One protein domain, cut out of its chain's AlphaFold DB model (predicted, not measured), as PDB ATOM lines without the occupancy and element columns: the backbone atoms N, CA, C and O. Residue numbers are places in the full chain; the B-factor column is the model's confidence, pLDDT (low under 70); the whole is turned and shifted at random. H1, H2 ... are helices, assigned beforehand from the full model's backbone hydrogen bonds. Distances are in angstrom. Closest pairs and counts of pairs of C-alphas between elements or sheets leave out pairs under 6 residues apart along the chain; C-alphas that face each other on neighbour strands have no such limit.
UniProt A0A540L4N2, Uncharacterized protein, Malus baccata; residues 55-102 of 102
ATOM      1  N   GLN A  55     153.507 121.567 131.151       85.00
ATOM      2  CA  GLN A  55     152.775 121.605 129.893       85.00
ATOM      3  C   GLN A  55     152.198 122.999 129.663       85.00
ATOM      4  O   GLN A  55     151.825 123.713 130.607       85.00
ATOM      5  N   LYS A  56     152.081 123.383 128.389       85.19
ATOM      6  CA  LYS A  56     151.367 124.603 127.996       85.19
ATOM      7  C   LYS A  56     149.911 124.524 128.450       85.19
ATOM      8  O   LYS A  56     149.383 125.481 129.010       85.19
ATOM      9  N   GLY A  57     149.271 123.371 128.229       81.25
ATOM     10  CA  GLY A  57     147.844 123.185 128.481       81.25
ATOM     11  C   GLY A  57     147.007 124.266 127.785       81.25
ATOM     12  O   GLY A  57     147.271 124.629 126.635       81.25
ATOM     13  N   GLY A  58     146.030 124.818 128.510       74.38
ATOM     14  CA  GLY A  58     145.197 125.936 128.052       74.38
ATOM     15  C   GLY A  58     145.848 127.324 128.153       74.38
ATOM     16  O   GLY A  58     145.231 128.302 127.738       74.38
ATOM     17  N   ASP A  59     147.068 127.442 128.689       79.69
ATOM     18  CA  ASP A  59     147.752 128.736 128.786       79.69
ATOM     19  C   ASP A  59     148.237 129.230 127.418       79.69
ATOM     20  O   ASP A  59     148.428 128.459 126.473       79.69
ATOM     21  N   ASN A  60     148.482 130.537 127.300       84.69
ATOM     22  CA  ASN A  60     149.198 131.080 126.149       84.69
ATOM     23  C   ASN A  60     150.694 130.699 126.202       84.69
ATOM     24  O   ASN A  60     151.229 130.330 127.252       84.69
ATOM     25  N   VAL A  61     151.366 130.775 125.050       84.31
ATOM     26  CA  VAL A  61     152.781 130.388 124.923       84.31
ATOM     27  C   VAL A  61     153.672 131.260 125.815       84.31
ATOM     28  O   VAL A  61     154.557 130.732 126.482       84.31
ATOM     29  N   ASP A  62     153.395 132.561 125.926       85.81
ATOM     30  CA  ASP A  62     154.186 133.480 126.757       85.81
ATOM     31  C   ASP A  62     154.172 133.103 128.245       85.81
ATOM     32  O   ASP A  62     155.216 133.086 128.896       85.81
ATOM     33  N   LYS A  63     153.003 132.755 128.799       87.12
ATOM     34  CA  LYS A  63     152.865 132.303 130.193       87.12
ATOM     35  C   LYS A  63     153.545 130.962 130.415       87.12
ATOM     36  O   LYS A  63     154.151 130.760 131.466       87.12
ATOM     37  N   TYR A  64     153.451 130.053 129.450       88.38
ATOM     38  CA  TYR A  64     154.152 128.775 129.507       88.38
ATOM     39  C   TYR A  64     155.674 128.974 129.562       88.38
ATOM     40  O   TYR A  64     156.322 128.511 130.505       88.38
ATOM     41  N   LEU A  65     156.229 129.759 128.634       87.75
ATOM     42  CA  LEU A  65     157.657 130.078 128.600       87.75
ATOM     43  C   LEU A  65     158.107 130.836 129.854       87.75
ATOM     44  O   LEU A  65     159.190 130.569 130.372       87.75
ATOM     45  N   LEU A  66     157.277 131.738 130.388       88.81
ATOM     46  CA  LEU A  66     157.573 132.452 131.631       88.81
ATOM     47  C   LEU A  66     157.666 131.502 132.832       88.81
ATOM     48  O   LEU A  66     158.603 131.620 133.618       88.81
ATOM     49  N   ARG A  67     156.741 130.545 132.976       88.75
ATOM     50  CA  ARG A  67     156.801 129.542 134.056       88.75
ATOM     51  C   ARG A  67     158.065 128.697 133.960       88.75
ATOM     52  O   ARG A  67     158.769 128.532 134.952       88.75
ATOM     53  N   MET A  68     158.404 128.246 132.758       88.00
ATOM     54  CA  MET A  68     159.630 127.487 132.525       88.00
ATOM     55  C   MET A  68     160.889 128.312 132.832       88.00
ATOM     56  O   MET A  68     161.826 127.812 133.455       88.00
ATOM     57  N   LYS A  69     160.879 129.606 132.481       87.56
ATOM     58  CA  LYS A  69     161.933 130.563 132.840       87.56
ATOM     59  C   LYS A  69     162.118 130.647 134.357       87.56
ATOM     60  O   LYS A  69     163.244 130.561 134.831       87.56
ATOM     61  N   VAL A  70     161.022 130.764 135.107       89.56
ATOM     62  CA  VAL A  70     161.043 130.832 136.578       89.56
ATOM     63  C   VAL A  70     161.626 129.556 137.190       89.56
ATOM     64  O   VAL A  70     162.428 129.646 138.117       89.56
ATOM     65  N   ILE A  71     161.260 128.376 136.680       88.00
ATOM     66  CA  ILE A  71     161.810 127.097 137.161       88.00
ATOM     67  C   ILE A  71     163.322 127.033 136.909       88.00
ATOM     68  O   ILE A  71     164.083 126.708 137.823       88.00
ATOM     69  N   ARG A  72     163.770 127.409 135.703       87.12
ATOM     70  CA  ARG A  72     165.198 127.478 135.365       87.12
ATOM     71  C   ARG A  72     165.946 128.446 136.282       87.12
ATOM     72  O   ARG A  72     166.969 128.070 136.840       87.12
ATOM     73  N   ASP A  73     165.426 129.655 136.476       87.38
ATOM     74  CA  ASP A  73     166.076 130.676 137.304       87.38
ATOM     75  C   ASP A  73     166.208 130.205 138.770       87.38
ATOM     76  O   ASP A  73     167.248 130.419 139.397       87.38
ATOM     77  N   LYS A  74     165.208 129.482 139.303       86.06
ATOM     78  CA  LYS A  74     165.277 128.861 140.640       86.06
ATOM     79  C   LYS A  74     166.338 127.763 140.729       86.06
ATOM     80  O   LYS A  74     167.063 127.699 141.718       86.06
ATOM     81  N   LEU A  75     166.448 126.913 139.710       84.88
ATOM     82  CA  LEU A  75     167.472 125.868 139.650       84.88
ATOM     83  C   LEU A  75     168.882 126.470 139.551       84.88
ATOM     84  O   LEU A  75     169.778 126.051 140.283       84.88
ATOM     85  N   THR A  76     169.070 127.512 138.738       84.44
ATOM     86  CA  THR A  76     170.340 128.250 138.675       84.44
ATOM     87  C   THR A  76     170.684 128.906 140.015       84.44
ATOM     88  O   THR A  76     171.831 128.829 140.452       84.44
ATOM     89  N   ALA A  77     169.704 129.494 140.711       80.94
ATOM     90  CA  ALA A  77     169.904 130.055 142.049       80.94
ATOM     91  C   ALA A  77     170.276 128.988 143.097       80.94
ATOM     92  O   ALA A  77     171.024 129.282 144.027       80.94
ATOM     93  N   ALA A  78     169.811 127.747 142.924       81.56
ATOM     94  CA  ALA A  78     170.197 126.600 143.745       81.56
ATOM     95  C   ALA A  78     171.592 126.029 143.399       81.56
ATOM     96  O   ALA A  78     172.026 125.056 144.013       81.56
ATOM     97  N   GLY A  79     172.307 126.625 142.436       77.00
ATOM     98  CA  GLY A  79     173.644 126.200 142.019       77.00
ATOM     99  C   GLY A  79     173.656 125.065 140.993       77.00
ATOM    100  O   GLY A  79     174.727 124.542 140.679       77.00
ATOM    101  N   GLU A  80     172.499 124.691 140.442       82.31
ATOM    102  CA  GLU A  80     172.418 123.676 139.394       82.31
ATOM    103  C   GLU A  80     172.808 124.254 138.032       82.31
ATOM    104  O   GLU A  80     172.294 125.284 137.584       82.31
ATOM    105  N   LYS A  81     173.695 123.541 137.331       74.94
ATOM    106  CA  LYS A  81     173.979 123.804 135.919       74.94
ATOM    107  C   LYS A  81     172.921 123.115 135.073       74.94
ATOM    108  O   LYS A  81     172.985 121.908 134.868       74.94
ATOM    109  N   ILE A  82     171.980 123.898 134.564       76.81
ATOM    110  CA  ILE A  82     171.062 123.435 133.526       76.81
ATOM    111  C   ILE A  82     171.660 123.780 132.168       76.81
ATOM    112  O   ILE A  82     172.112 124.905 131.956       76.81
ATOM    113  N   ILE A  83     171.663 122.812 131.258       81.00
ATOM    114  CA  ILE A  83     172.070 123.021 129.872       81.00
ATOM    115  C   ILE A  83     170.874 123.620 129.129       81.00
ATOM    116  O   ILE A  83     169.772 123.082 129.204       81.00
ATOM    117  N   ASP A  84     171.079 124.704 128.379       80.38
ATOM    118  CA  ASP A  84     169.999 125.352 127.618       80.38
ATOM    119  C   ASP A  84     169.258 124.367 126.700       80.38
ATOM    120  O   ASP A  84     168.042 124.446 126.553       80.38
ATOM    121  N   ASN A  85     169.972 123.384 126.147       80.75
ATOM    122  CA  ASN A  85     169.394 122.325 125.328       80.75
ATOM    123  C   ASN A  85     168.361 121.470 126.085       80.75
ATOM    124  O   ASN A  85     167.332 121.127 125.513       80.75
ATOM    125  N   ASP A  86     168.581 121.175 127.369       81.75
ATOM    126  CA  ASP A  86     167.626 120.408 128.182       81.75
ATOM    127  C   ASP A  86     166.354 121.222 128.444       81.75
ATOM    128  O   ASP A  86     165.248 120.686 128.417       81.75
ATOM    129  N   VAL A  87     166.498 122.541 128.626       80.94
ATOM    130  CA  VAL A  87     165.358 123.464 128.747       80.94
ATOM    131  C   VAL A  87     164.575 123.523 127.440       80.94
ATOM    132  O   VAL A  87     163.350 123.544 127.474       80.94
ATOM    133  N   VAL A  88     165.260 123.537 126.293       83.44
ATOM    134  CA  VAL A  88     164.620 123.523 124.969       83.44
ATOM    135  C   VAL A  88     163.879 122.211 124.734       83.44
ATOM    136  O   VAL A  88     162.739 122.238 124.283       83.44
ATOM    137  N   ILE A  89     164.471 121.067 125.080       84.00
ATOM    138  CA  ILE A  89     163.793 119.771 124.968       84.00
ATOM    139  C   ILE A  89     162.550 119.755 125.862       84.00
ATOM    140  O   ILE A  89     161.467 119.441 125.372       84.00
ATOM    141  N   ALA A  90     162.670 120.175 127.127       82.12
ATOM    142  CA  ALA A  90     161.533 120.275 128.045       82.12
ATOM    143  C   ALA A  90     160.430 121.200 127.493       82.12
ATOM    144  O   ALA A  90     159.247 120.849 127.530       82.12
ATOM    145  N   ALA A  91     160.825 122.333 126.899       84.75
ATOM    146  CA  ALA A  91     159.929 123.276 126.235       84.75
ATOM    147  C   ALA A  91     159.113 122.614 125.127       84.75
ATOM    148  O   ALA A  91     157.898 122.769 125.060       84.75
ATOM    149  N   LEU A  92     159.797 121.890 124.243       83.44
ATOM    150  CA  LEU A  92     159.186 121.255 123.082       83.44
ATOM    151  C   LEU A  92     158.274 120.105 123.511       83.44
ATOM    152  O   LEU A  92     157.162 119.991 123.006       83.44
ATOM    153  N   THR A  93     158.685 119.313 124.506       83.88
ATOM    154  CA  THR A  93     157.860 118.213 125.037       83.88
ATOM    155  C   THR A  93     156.602 118.682 125.768       83.88
ATOM    156  O   THR A  93     155.634 117.931 125.860       83.88
ATOM    157  N   GLY A  94     156.596 119.907 126.302       82.38
ATOM    158  CA  GLY A  94     155.439 120.472 126.996       82.38
ATOM    159  C   GLY A  94     154.441 121.190 126.082       82.38
ATOM    160  O   GLY A  94     153.393 121.641 126.564       82.38
ATOM    161  N   LEU A  95     154.738 121.319 124.786       84.00
ATOM    162  CA  LEU A  95     153.812 121.883 123.806       84.00
ATOM    163  C   LEU A  95     152.778 120.829 123.364       84.00
ATOM    164  O   LEU A  95     153.102 119.650 123.242       84.00
ATOM    165  N   PRO A  96     151.513 121.224 123.135       77.38
ATOM    166  CA  PRO A  96     150.503 120.313 122.614       77.38
ATOM    167  C   PRO A  96     150.780 119.978 121.144       77.38
ATOM    168  O   PRO A  96     151.378 120.782 120.430       77.38
ATOM    169  N   ALA A  97     150.276 118.827 120.685       70.81
ATOM    170  CA  ALA A  97     150.479 118.309 119.326       70.81
ATOM    171  C   ALA A  97     150.035 119.270 118.203       70.81
ATOM    172  O   ALA A  97     150.500 119.156 117.078       70.81
ATOM    173  N   ASP A  98     149.195 120.263 118.511       69.06
ATOM    174  CA  ASP A  98     148.840 121.345 117.582       69.06
ATOM    175  C   ASP A  98     150.051 122.199 117.147       69.06
ATOM    176  O   ASP A  98     149.988 122.886 116.130       69.06
ATOM    177  N   PHE A  99     151.150 122.173 117.910       67.38
ATOM    178  CA  PHE A  99     152.419 122.836 117.584       67.38
ATOM    179  C   PHE A  99     153.433 121.899 116.911       67.38
ATOM    180  O   PHE A  99     154.476 122.374 116.474       67.38
ATOM    181  N   ASP A 100     153.123 120.604 116.794       60.69
ATOM    182  CA  ASP A 100     153.968 119.582 116.154       60.69
ATOM    183  C   ASP A 100     153.795 119.572 114.617       60.69
ATOM    184  O   ASP A 100     154.197 118.646 113.918       60.69
ATOM    185  N   MET A 101     153.137 120.600 114.066       52.22
ATOM    186  CA  MET A 101     152.825 120.689 112.644       52.22
ATOM    187  C   MET A 101     154.019 121.236 111.838       52.22
ATOM    188  O   MET A 101     154.132 122.447 111.630       52.22
ATOM    189  N   ILE A 102     154.851 120.290 111.372       46.25
ATOM    190  CA  ILE A 102     155.483 120.067 110.038       46.25
ATOM    191  C   ILE A 102     156.860 119.420 110.217       46.25
ATOM    192  O   ILE A 102     157.769 120.080 110.767       46.25
TER     193      ILE A 102
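This is residues 55 to 102 of the 102 residues of an uncharacterized protein of Malus baccata (UniProt A0A540L4N2). A long helix, H1, and a shorter one, H2, fold back on each other as a loosely closed helical hairpin, with the turn at one end of the longest axis and both printed ends toward the other. Residues 74 to 79, of which 74 to 77 belong to H1, stick out at the turn. The printed part has 48 residues, two named helices in the order H1, H2 and no named strand, and its class is all helix. It is elongated, spanning 36 by 20 by 12 A, and only just loose, close to compact, with a radius of gyration of the C-alphas of 11.8 A.

H1, residues 61 to 77, touches H2, residues 84 to 93, with residues 65 to 72 alone. The closest C-alphas are those of Leu 65 and Ala 91, 7.6 A apart. The two form a helical hairpin, running opposite ways at a steep tilt of 38 degrees. Every O i to N i+4 pair in H1 and H2 is within hydrogen-bond range.

H1 measures 24.2 A from C-alpha 61 at (152.781, 130.388, 124.923) to C-alpha 77. H2 measures 14.3 A and ends with C-alpha 93 at (157.860, 118.213, 125.037).

The C-alphas farthest apart, those of Ala 78 and Ile 102, are 37.4 A apart. The printed part has no cut, and the link from H1 to H2 is short. Residues 98 to 102 have pLDDT under 70.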